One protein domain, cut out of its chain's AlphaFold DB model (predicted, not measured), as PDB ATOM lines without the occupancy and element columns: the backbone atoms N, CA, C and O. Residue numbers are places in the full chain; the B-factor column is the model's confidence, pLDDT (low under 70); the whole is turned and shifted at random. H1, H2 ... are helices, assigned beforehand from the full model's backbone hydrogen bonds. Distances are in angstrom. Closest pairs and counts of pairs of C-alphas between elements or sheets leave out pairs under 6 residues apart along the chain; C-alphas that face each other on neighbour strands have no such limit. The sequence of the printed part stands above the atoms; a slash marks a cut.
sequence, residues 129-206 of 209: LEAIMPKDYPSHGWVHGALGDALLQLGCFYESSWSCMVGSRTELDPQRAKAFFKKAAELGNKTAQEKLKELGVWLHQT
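Overview. This is residues 129 to 206 of the 209 residues of an uncharacterized protein of Helicobacter heilmannii (UniProt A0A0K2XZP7). Three helices stand in an up-and-down bundle, each running against the one before it in the chain, with H2 packed on both H1 and H3, and the centres of the three making an open triangle with H2 at its wide corner. A loop of residues 160 to 173 wraps round the last part of H1 before the chain turns back into H2, and residues 129 to 141 lie on the outside of the bundle, ahead of H1. The printed part has 78 residues with three named helices, H1, H2 and H3 in that order along the chain, and no named strand; the class is all helix. The whole is compact, with a radius of gyration of the C-alphas of 12.4 A, and elongated in outline, the C-alphas spanning 37 by 23 by 21 A along their three main axes.

Arrangement. Begin with the longest helix, H1, residues 142 to 159, and with H2, residues 174 to 186. They touch, with 28 pairs of C-alphas within 8 A; look at Gly 155 and Ala 177, whose C-alphas are the closest of the two helices at 4.0 A. Their lines stand at a shallow tilt of 18 degrees, they run opposite ways, and their centres are 9.1 A apart. Next find H3, residues 190 to 205, which touches H2 with 14 pairs of C-alphas within 8 A. The closest C-alphas of H2 and H3 are those of Phe 181 and Ala 192, 4.9 A apart, and the centres are 9.9 A apart. H2 and H3 run opposite ways at a shallow tilt of 34 degrees, only just short of steep. H1 and H2 form a helical hairpin, and so do H2 and H3. Now compare H1 with H3: they are close but not clearly touching, with 2 pairs of C-alphas within 8 A. Their closest C-alphas are those of Leu 152 and Ala 192, 5.8 A apart, while the centres are 15.5 A apart. H1 and H3 run the same way at a shallow tilt of 25 degrees. In the backbones of H1, H2 and H3, every O i to N i+4 pair is within hydrogen-bond range.

Along the chain. Find C-alpha 142 of Trp 142 at (-44.729, 8.317, 23.978); from there H1 runs through 18 residues to Glu 159, 25.8 A from first to last C-alpha. H2 begins at Pro 174, with its C-alpha at (-37.445, 20.305, -0.132), and runs through 13 residues to Glu 186, a length of 18.1 A. H3 runs through 16 residues from Lys 190 to Gln 205, 23.7 A from first to last C-alpha, and you reach its last C-alpha at (-31.601, 32.848, -1.272).

Size, cuts and confidence. The two C-alphas farthest apart are those of Gly 141 and Thr 206, at 39.5 A, while the first and last printed C-alphas, those of Leu 129 and Thr 206, are 26.4 A apart. The printed residues run from 129 to 206 without a gap. The link from H1 to H2 is long, with 14 residues between them, and the link from H2 to H3 is tight, with 3 residues. Two long stretches hold no named element: the C-alphas of residues 129 to 141 lie 11 to 20 A from the mean of all C-alphas, and those of residues 160 to 173 lie 11 to 18 A from it. Read the B-factor column for the model's confidence: the mean pLDDT of the printed part is 81.5, and 18 residues are under 70, namely residues 160 to 171 and 201 to 206, of which 201 to 205 belong to H3.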
ATOM      1  N   LEU A 129     -50.423  13.997   5.865       94.19
ATOM      2  CA  LEU A 129     -49.946  14.925   6.894       94.19
ATOM      3  C   LEU A 129     -51.065  15.793   7.487       94.19
ATOM      4  O   LEU A 129     -50.996  16.143   8.664       94.19
ATOM      5  N   GLU A 130     -52.108  16.100   6.714       93.50
ATOM      6  CA  GLU A 130     -53.245  16.907   7.180       93.50
ATOM      7  C   GLU A 130     -54.154  16.133   8.137       93.50
ATOM      8  O   GLU A 130     -54.839  16.729   8.960       93.50
ATOM      9  N   ALA A 131     -54.125  14.799   8.089       93.50
ATOM     10  CA  ALA A 131     -54.822  13.957   9.058       93.50
ATOM     11  C   ALA A 131     -54.061  13.829  10.393       93.50
ATOM     12  O   ALA A 131     -54.617  13.352  11.381       93.50
ATOM     13  N   ILE A 132     -52.791  14.252  10.455       94.12
ATOM     14  CA  ILE A 132     -51.996  14.237  11.687       94.12
ATOM     15  C   ILE A 132     -52.223  15.552  12.434       94.12
ATOM     16  O   ILE A 132     -51.565  16.569  12.183       94.12
ATOM     17  N   MET A 133     -53.175  15.526  13.365       93.06
ATOM     18  CA  MET A 133     -53.496  16.658  14.230       93.06
ATOM     19  C   MET A 133     -52.793  16.507  15.586       93.06
ATOM     20  O   MET A 133     -53.139  15.600  16.338       93.06
ATOM     21  N   PRO A 134     -51.850  17.397  15.957       89.06
ATOM     22  CA  PRO A 134     -51.078  17.281  17.199       89.06
ATOM     23  C   PRO A 134     -51.928  17.128  18.464       89.06
ATOM     24  O   PRO A 134     -51.552  16.393  19.370       89.06
ATOM     25  N   LYS A 135     -53.097  17.779  18.507       89.94
ATOM     26  CA  LYS A 135     -54.053  17.706  19.625       89.94
ATOM     27  C   LYS A 135     -54.589  16.292  19.895       89.94
ATOM     28  O   LYS A 135     -54.986  16.013  21.020       89.94
ATOM     29  N   ASP A 136     -54.576  15.413  18.891       91.81
ATOM     30  CA  ASP A 136     -55.043  14.027  19.015       91.81
ATOM     31  C   ASP A 136     -53.973  13.125  19.664       91.81
ATOM     32  O   ASP A 136     -54.246  11.980  20.027       91.81
ATOM     33  N   TYR A 137     -52.756  13.651  19.849       90.56
ATOM     34  CA  TYR A 137     -51.621  12.974  20.464       90.56
ATOM     35  C   TYR A 137     -51.231  13.726  21.740       90.56
ATOM     36  O   TYR A 137     -50.589  14.775  21.656       90.56
ATOM     37  N   PRO A 138     -51.576  13.218  22.936       87.69
ATOM     38  CA  PRO A 138     -51.218  13.870  24.192       87.69
ATOM     39  C   PRO A 138     -49.710  14.128  24.276       87.69
ATOM     40  O   PRO A 138     -48.926  13.206  24.066       87.69
ATOM     41  N   SER A 139     -49.303  15.350  24.627       83.12
ATOM     42  CA  SER A 139     -47.893  15.784  24.652       83.12
ATOM     43  C   SER A 139     -46.992  14.943  25.566       83.12
ATOM     44  O   SER A 139     -45.801  14.802  25.309       83.12
ATOM     45  N   HIS A 140     -47.560  14.350  26.619       83.19
ATOM     46  CA  HIS A 140     -46.857  13.449  27.540       83.19
ATOM     47  C   HIS A 140     -46.889  11.972  27.105       83.19
ATOM     48  O   HIS A 140     -46.316  11.113  27.772       83.19
ATOM     49  N   GLY A 141     -47.581  11.650  26.011       85.94
ATOM     50  CA  GLY A 141     -47.657  10.303  25.462       85.94
ATOM     51  C   GLY A 141     -46.436   9.974  24.609       85.94
ATOM     52  O   GLY A 141     -46.021  10.768  23.771       85.94
ATOM     53  N   TRP A 142     -45.897   8.761  24.752       89.38
ATOM     54  CA  TRP A 142     -44.729   8.317  23.978       89.38
ATOM     55  C   TRP A 142     -44.943   8.403  22.454       89.38
ATOM     56  O   TRP A 142     -43.999   8.678  21.718       89.38
ATOM     57  N   VAL A 143     -46.186   8.213  21.988       92.88
ATOM     58  CA  VAL A 143     -46.561   8.320  20.567       92.88
ATOM     59  C   VAL A 143     -46.311   9.730  20.032       92.88
ATOM     60  O   VAL A 143     -45.875   9.859  18.897       92.88
ATOM     61  N   HIS A 144     -46.543  10.773  20.835       92.00
ATOM     62  CA  HIS A 144     -46.360  12.165  20.419       92.00
ATOM     63  C   HIS A 144     -44.899  12.441  20.046       92.00
ATOM     64  O   HIS A 144     -44.616  12.878  18.932       92.00
ATOM     65  N   GLY A 145     -43.969  12.089  20.941       90.25
ATOM     66  CA  GLY A 145     -42.533  12.220  20.688       90.25
ATOM     67  C   GLY A 145     -42.058  11.324  19.543       90.25
ATOM     68  O   GLY A 145     -41.433  11.808  18.606       90.25
ATOM     69  N   ALA A 146     -42.429  10.038  19.558       92.94
ATOM     70  CA  ALA A 146     -42.004   9.087  18.531       92.94
ATOM     71  C   ALA A 146     -42.505   9.455  17.123       92.94
ATOM     72  O   ALA A 146     -41.777   9.286  16.145       92.94
ATOM     73  N   LEU A 147     -43.735   9.970  17.007       94.94
ATOM     74  CA  LEU A 147     -44.286  10.443  15.740       94.94
ATOM     75  C   LEU A 147     -43.566  11.713  15.273       94.94
ATOM     76  O   LEU A 147     -43.219  11.808  14.097       94.94
ATOM     77  N   GLY A 148     -43.287  12.648  16.187       94.38
ATOM     78  CA  GLY A 148     -42.486  13.839  15.897       94.38
ATOM     79  C   GLY A 148     -41.089  13.489  15.376       94.38
ATOM     80  O   GLY A 148     -40.665  14.020  14.350       94.38
ATOM     81  N   ASP A 149     -40.407  12.542  16.020       92.56
ATOM     82  CA  ASP A 149     -39.080  12.073  15.611       92.56
ATOM     83  C   ASP A 149     -39.112  11.356  14.256       92.56
ATOM     84  O   ASP A 149     -38.278  11.618  13.391       92.56
ATOM     85  N   ALA A 150     -40.096  10.482  14.025       93.25
ATOM     86  CA  ALA A 150     -40.233   9.784  12.749       93.25
ATOM     87  C   ALA A 150     -40.513  10.754  11.586       93.25
ATOM     88  O   ALA A 150     -39.929  10.613  10.509       93.25
ATOM     89  N   LEU A 151     -41.356  11.770  11.806       94.69
ATOM     90  CA  LEU A 151     -41.631  12.822  10.824       94.69
ATOM     91  C   LEU A 151     -40.392  13.687  10.557       94.69
ATOM     92  O   LEU A 151     -40.116  13.986   9.398       94.69
ATOM     93  N   LEU A 152     -39.612  14.035  11.588       92.38
ATOM     94  CA  LEU A 152     -38.322  14.712  11.424       92.38
ATOM     95  C   LEU A 152     -37.386  13.892  10.523       92.38
ATOM     96  O   LEU A 152     -36.828  14.424   9.568       92.38
ATOM     97  N   GLN A 153     -37.232  12.596  10.800       89.38
ATOM     98  CA  GLN A 153     -36.329  11.734  10.033       89.38
ATOM     99  C   GLN A 153     -36.784  11.564   8.576       89.38
ATOM    100  O   GLN A 153     -35.952  11.597   7.671       89.38
ATOM    101  N   LEU A 154     -38.095  11.458   8.319       89.75
ATOM    102  CA  LEU A 154     -38.624  11.488   6.950       89.75
ATOM    103  C   LEU A 154     -38.344  12.823   6.261       89.75
ATOM    104  O   LEU A 154     -37.911  12.821   5.115       89.75
ATOM    105  N   GLY A 155     -38.542  13.952   6.949       89.44
ATOM    106  CA  GLY A 155     -38.195  15.267   6.408       89.44
ATOM    107  C   GLY A 155     -36.725  15.339   5.992       89.44
ATOM    108  O   GLY A 155     -36.418  15.737   4.873       89.44
ATOM    109  N   CYS A 156     -35.832  14.828   6.841       85.50
ATOM    110  CA  CYS A 156     -34.402  14.719   6.562       85.50
ATOM    111  C   CYS A 156     -34.076  13.861   5.326       85.50
ATOM    112  O   CYS A 156     -33.122  14.158   4.605       85.50
ATOM    113  N   PHE A 157     -34.866  12.816   5.064       83.12
ATOM    114  CA  PHE A 157     -34.717  11.989   3.867       83.12
ATOM    115  C   PHE A 157     -34.988  12.789   2.583       83.12
ATOM    116  O   PHE A 157     -34.237  12.657   1.618       83.12
ATOM    117  N   TYR A 158     -36.011  13.653   2.595       82.44
ATOM    118  CA  TYR A 158     -36.416  14.476   1.445       82.44
ATOM    119  C   TYR A 158     -35.600  15.777   1.280       82.44
ATOM    120  O   TYR A 158     -35.578  16.352   0.195       82.44
ATOM    121  N   GLU A 159     -34.938  16.271   2.332       76.88
ATOM    122  CA  GLU A 159     -34.188  17.541   2.313       76.88
ATOM    123  C   GLU A 159     -32.818  17.434   1.612       76.88
ATOM    124  O   GLU A 159     -32.318  18.406   1.054       76.88
ATOM    125  N   SER A 160     -32.181  16.259   1.685       62.25
ATOM    126  CA  SER A 160     -30.774  16.014   1.318       62.25
ATOM    127  C   SER A 160     -29.761  17.051   1.858       62.25
ATOM    128  O   SER A 160     -28.784  17.397   1.188       62.25
ATOM    129  N   SER A 161     -29.949  17.560   3.076       54.56
ATOM    130  CA  SER A 161     -28.931  18.391   3.734       54.56
ATOM    131  C   SER A 161     -27.811  17.525   4.329       54.56
ATOM    132  O   SER A 161     -28.080  16.458   4.881       54.56
ATOM    133  N   TRP A 162     -26.552  17.995   4.280       49.53
ATOM    134  CA  TRP A 162     -25.379  17.333   4.897       49.53
ATOM    135  C   TRP A 162     -25.563  17.079   6.402       49.53
ATOM    136  O   TRP A 162     -24.948  16.185   6.976       49.53
ATOM    137  N   SER A 163     -26.437  17.854   7.048       48.44
ATOM    138  CA  SER A 163     -26.757  17.717   8.468       48.44
ATOM    139  C   SER A 163     -27.692  16.539   8.782       48.44
ATOM    140  O   SER A 163     -27.800  16.157   9.946       48.44
ATOM    141  N   CYS A 164     -28.349  15.945   7.784       51.81
ATOM    142  CA  CYS A 164     -29.209  14.784   7.969       51.81
ATOM    143  C   CYS A 164     -28.412  13.503   7.696       51.81
ATOM    144  O   CYS A 164     -28.005  13.243   6.564       51.81
ATOM    145  N   MET A 165     -28.225  12.668   8.725       48.50
ATOM    146  CA  MET A 165     -27.455  11.413   8.642       48.50
ATOM    147  C   MET A 165     -27.986  10.408   7.596       48.50
ATOM    148  O   MET A 165     -27.294   9.443   7.288       48.50
ATOM    149  N   VAL A 166     -29.191  10.620   7.048       53.81
ATOM    150  CA  VAL A 166     -29.929   9.641   6.227       53.81
ATOM    151  C   VAL A 166     -30.471  10.232   4.908       53.81
ATOM    152  O   VAL A 166     -31.420   9.717   4.326       53.81
ATOM    153  N   GLY A 167     -29.921  11.343   4.413       51.44
ATOM    154  CA  GLY A 167     -30.406  11.950   3.165       51.44
ATOM    155  C   GLY A 167     -30.024  11.141   1.918       51.44
ATOM    156  O   GLY A 167     -28.836  11.018   1.608       51.44
ATOM    157  N   SER A 168     -31.017  10.663   1.156       55.94
ATOM    158  CA  SER A 168     -30.792  10.062  -0.163       55.94
ATOM    159  C   SER A 168     -31.048  11.080  -1.272       55.94
ATOM    160  O   SER A 168     -32.109  11.695  -1.331       55.94
ATOM    161  N   ARG A 169     -30.099  11.249  -2.202       57.34
ATOM    162  CA  ARG A 169     -30.218  12.221  -3.312       57.34
ATOM    163  C   ARG A 169     -31.331  11.889  -4.318       57.34
ATOM    164  O   ARG A 169     -31.631  12.714  -5.172       57.34
ATOM    165  N   THR A 170     -31.910  10.690  -4.261       55.47
ATOM    166  CA  THR A 170     -32.893  10.209  -5.244       55.47
ATOM    167  C   THR A 170     -34.338  10.609  -4.942       55.47
ATOM    168  O   THR A 170     -35.161  10.542  -5.847       55.47
ATOM    169  N   GLU A 171     -34.658  11.032  -3.715       62.66
ATOM    170  CA  GLU A 171     -35.994  11.530  -3.337       62.66
ATOM    171  C   GLU A 171     -35.924  12.991  -2.858       62.66
ATOM    172  O   GLU A 171     -36.578  13.363  -1.893       62.66
ATOM    173  N   LEU A 172     -35.101  13.829  -3.497       74.06
ATOM    174  CA  LEU A 172     -35.011  15.241  -3.130       74.06
ATOM    175  C   LEU A 172     -36.353  15.948  -3.375       74.06
ATOM    176  O   LEU A 172     -36.770  16.125  -4.518       74.06
ATOM    177  N   ASP A 173     -36.989  16.409  -2.304       82.94
ATOM    178  CA  ASP A 173     -38.181  17.249  -2.359       82.94
ATOM    179  C   ASP A 173     -38.194  18.189  -1.141       82.94
ATOM    180  O   ASP A 173     -38.765  17.869  -0.092       82.94
ATOM    181  N   PRO A 174     -37.563  19.372  -1.250       81.06
ATOM    182  CA  PRO A 174     -37.445  20.305  -0.132       81.06
ATOM    183  C   PRO A 174     -38.799  20.836   0.358       81.06
ATOM    184  O   PRO A 174     -38.940  21.178   1.534       81.06
ATOM    185  N   GLN A 175     -39.814  20.898  -0.514       84.75
ATOM    186  CA  GLN A 175     -41.160  21.325  -0.119       84.75
ATOM    187  C   GLN A 175     -41.841  20.247   0.718       84.75
ATOM    188  O   GLN A 175     -42.415  20.537   1.772       84.75
ATOM    189  N   ARG A 176     -41.712  18.987   0.303       87.06
ATOM    190  CA  ARG A 176     -42.189  17.849   1.084       87.06
ATOM    191  C   ARG A 176     -41.424  17.709   2.398       87.06
ATOM    192  O   ARG A 176     -42.062  17.529   3.434       87.06
ATOM    193  N   ALA A 177     -40.102  17.888   2.396       89.75
ATOM    194  CA  ALA A 177     -39.281  17.931   3.608       89.75
ATOM    195  C   ALA A 177     -39.795  18.981   4.602       89.75
ATOM    196  O   ALA A 177     -40.042  18.682   5.770       89.75
ATOM    197  N   LYS A 178     -40.057  20.201   4.113       91.06
ATOM    198  CA  LYS A 178     -40.628  21.293   4.906       91.06
ATOM    199  C   LYS A 178     -41.982  20.925   5.516       91.06
ATOM    200  O   LYS A 178     -42.224  21.261   6.674       91.06
ATOM    201  N   ALA A 179     -42.856  20.232   4.783       93.00
ATOM    202  CA  ALA A 179     -44.147  19.784   5.309       93.00
ATOM    203  C   ALA A 179     -43.983  18.786   6.472       93.00
ATOM    204  O   ALA A 179     -44.626  18.936   7.514       93.00
ATOM    205  N   PHE A 180     -43.066  17.825   6.333       94.25
ATOM    206  CA  PHE A 180     -42.717  16.884   7.401       94.25
ATOM    207  C   PHE A 180     -42.139  17.593   8.633       94.25
ATOM    208  O   PHE A 180     -42.600  17.356   9.750       94.25
ATOM    209  N   PHE A 181     -41.191  18.515   8.442       94.06
ATOM    210  CA  PHE A 181     -40.619  19.283   9.547       94.06
ATOM    211  C   PHE A 181     -41.650  20.166  10.244       94.06
ATOM    212  O   PHE A 181     -41.649  20.248  11.470       94.06
ATOM    213  N   LYS A 182     -42.573  20.783   9.496       95.12
ATOM    214  CA  LYS A 182     -43.674  21.558  10.077       95.12
ATOM    215  C   LYS A 182     -44.508  20.694  11.017       95.12
ATOM    216  O   LYS A 182     -44.735  21.088  12.156       95.12
ATOM    217  N   LYS A 183     -44.888  19.491  10.585       95.56
ATOM    218  CA  LYS A 183     -45.663  18.569  11.425       95.56
ATOM    219  C   LYS A 183     -44.881  18.052  12.631       95.56
ATOM    220  O   LYS A 183     -45.429  18.005  13.728       95.56
ATOM    221  N   ALA A 184     -43.599  17.735  12.470       95.62
ATOM    222  CA  ALA A 184     -42.739  17.359  13.592       95.62
ATOM    223  C   ALA A 184     -42.599  18.497  14.624       95.62
ATOM    224  O   ALA A 184     -42.671  18.261  15.828       95.62
ATOM    225  N   ALA A 185     -42.457  19.741  14.163       95.25
ATOM    226  CA  ALA A 185     -42.382  20.927  15.012       95.25
ATOM    227  C   ALA A 185     -43.699  21.213  15.753       95.25
ATOM    228  O   ALA A 185     -43.667  21.619  16.915       95.25
ATOM    229  N   GLU A 186     -44.844  20.984  15.102       94.62
ATOM    230  CA  GLU A 186     -46.176  21.057  15.718       94.62
ATOM    231  C   GLU A 186     -46.365  19.998  16.825       94.62
ATOM    232  O   GLU A 186     -47.076  20.246  17.797       94.62
ATOM    233  N   LEU A 187     -45.679  18.853  16.720       92.88
ATOM    234  CA  LEU A 187     -45.545  17.828  17.768       92.88
ATOM    235  C   LEU A 187     -44.393  18.122  18.755       92.88
ATOM    236  O   LEU A 187     -43.891  17.234  19.438       92.88
ATOM    237  N   GLY A 188     -43.914  19.369  18.811       91.50
ATOM    238  CA  GLY A 188     -42.931  19.815  19.799       91.50
ATOM    239  C   GLY A 188     -41.479  19.400  19.536       91.50
ATOM    240  O   GLY A 188     -40.624  19.649  20.390       91.50
ATOM    241  N   ASN A 189     -41.154  18.809  18.380       93.19
ATOM    242  CA  ASN A 189     -39.772  18.453  18.055       93.19
ATOM    243  C   ASN A 189     -38.934  19.721  17.776       93.19
ATOM    244  O   ASN A 189     -39.153  20.437  16.796       93.19
ATOM    245  N   LYS A 190     -37.953  20.000  18.645       92.62
ATOM    246  CA  LYS A 190     -37.105  21.206  18.569       92.62
ATOM    247  C   LYS A 190     -36.155  21.196  17.370       92.62
ATOM    248  O   LYS A 190     -35.995  22.223  16.719       92.62
ATOM    249  N   THR A 191     -35.586  20.042  17.031       90.25
ATOM    250  CA  THR A 191     -34.699  19.905  15.866       90.25
ATOM    251  C   THR A 191     -35.451  20.204  14.569       90.25
ATOM    252  O   THR A 191     -34.922  20.870  13.685       90.25
ATOM    253  N   ALA A 192     -36.723  19.810  14.468       90.75
ATOM    254  CA  ALA A 192     -37.564  20.161  13.327       90.75
ATOM    255  C   ALA A 192     -37.809  21.677  13.223       90.75
ATOM    256  O   ALA A 192     -37.828  22.227  12.122       90.75
ATOM    257  N   GLN A 193     -37.949  22.375  14.356       91.69
ATOM    258  CA  GLN A 193     -38.069  23.839  14.369       91.69
ATOM    259  C   GLN A 193     -36.794  24.524  13.864       91.69
ATOM    260  O   GLN A 193     -36.881  25.506  13.130       91.69
ATOM    261  N   GLU A 194     -35.622  24.016  14.240       89.75
ATOM    262  CA  GLU A 194     -34.330  24.508  13.746       89.75
ATOM    263  C   GLU A 194     -34.193  24.266  12.238       89.75
ATOM    264  O   GLU A 194     -33.917  25.203  11.489       89.75
ATOM    265  N   LYS A 195     -34.528  23.057  11.771       86.56
ATOM    266  CA  LYS A 195     -34.520  22.693  10.345       86.56
ATOM    267  C   LYS A 195     -35.419  23.581   9.490       86.56
ATOM    268  O   LYS A 195     -35.033  23.991   8.400       86.56
ATOM    269  N   LEU A 196     -36.600  23.951   9.988       88.19
ATOM    270  CA  LEU A 196     -37.483  24.892   9.288       88.19
ATOM    271  C   LEU A 196     -36.864  26.283   9.125       88.19
ATOM    272  O   LEU A 196     -37.103  26.929   8.104       88.19
ATOM    273  N   LYS A 197     -36.085  26.750  10.109       85.56
ATOM    274  CA  LYS A 197     -35.379  28.036  10.015       85.56
ATOM    275  C   LYS A 197     -34.284  27.964   8.957       85.56
ATOM    276  O   LYS A 197     -34.223  28.843   8.104       85.56
ATOM    277  N   GLU A 198     -33.481  26.901   8.973       82.25
ATOM    278  CA  GLU A 198     -32.419  26.660   7.984       82.25
ATOM    279  C   GLU A 198     -32.980  26.610   6.553       82.25
ATOM    280  O   GLU A 198     -32.514  27.334   5.672       82.25
ATOM    281  N   LEU A 199     -34.049  25.837   6.337       76.75
ATOM    282  CA  LEU A 199     -34.719  25.742   5.037       76.75
ATOM    283  C   LEU A 199     -35.365  27.052   4.587       76.75
ATOM    284  O   LEU A 199     -35.369  27.362   3.397       76.75
ATOM    285  N   GLY A 200     -35.932  27.818   5.522       72.00
ATOM    286  CA  GLY A 200     -36.497  29.133   5.233       72.00
ATOM    287  C   GLY A 200     -35.443  30.089   4.679       72.00
ATOM    288  O   GLY A 200     -35.691  30.755   3.678       72.00
ATOM    289  N   VAL A 201     -34.248  30.104   5.272       66.81
ATOM    290  CA  VAL A 201     -33.122  30.918   4.791       66.81
ATOM    291  C   VAL A 201     -32.678  30.474   3.393       66.81
ATOM    292  O   VAL A 201     -32.483  31.320   2.524       66.81
ATOM    293  N   TRP A 202     -32.589  29.164   3.143       62.19
ATOM    294  CA  TRP A 202     -32.131  28.627   1.857       62.19
ATOM    295  C   TRP A 202     -33.114  28.902   0.704       62.19
ATOM    296  O   TRP A 202     -32.711  29.362  -0.362       62.19
ATOM    297  N   LEU A 203     -34.421  28.717   0.930       60.59
ATOM    298  CA  LEU A 203     -35.467  28.976  -0.074       60.59
ATOM    299  C   LEU A 203     -35.615  30.463  -0.444       60.59
ATOM    300  O   LEU A 203     -36.122  30.778  -1.519       60.59
ATOM    301  N   HIS A 204     -35.199  31.386   0.430       57.84
ATOM    302  CA  HIS A 204     -35.201  32.825   0.141       57.84
ATOM    303  C   HIS A 204     -33.942  33.306  -0.597       57.84
ATOM    304  O   HIS A 204     -33.962  34.392  -1.171       57.84
ATOM    305  N   GLN A 205     -32.865  32.514  -0.606       53.84
ATOM    306  CA  GLN A 205     -31.601  32.848  -1.272       53.84
ATOM    307  C   GLN A 205     -31.506  32.322  -2.710       53.84
ATOM    308  O   GLN A 205     -30.618  32.742  -3.449       53.84
ATOM    309  N   THR A 206     -32.412  31.443  -3.143       44.84
ATOM    310  CA  THR A 206     -32.486  31.013  -4.545       44.84
ATOM    311  C   THR A 206     -33.221  32.076  -5.373       44.84
ATOM    312  O   THR A 206     -34.424  32.266  -5.155       44.84
TER     313      THR A 206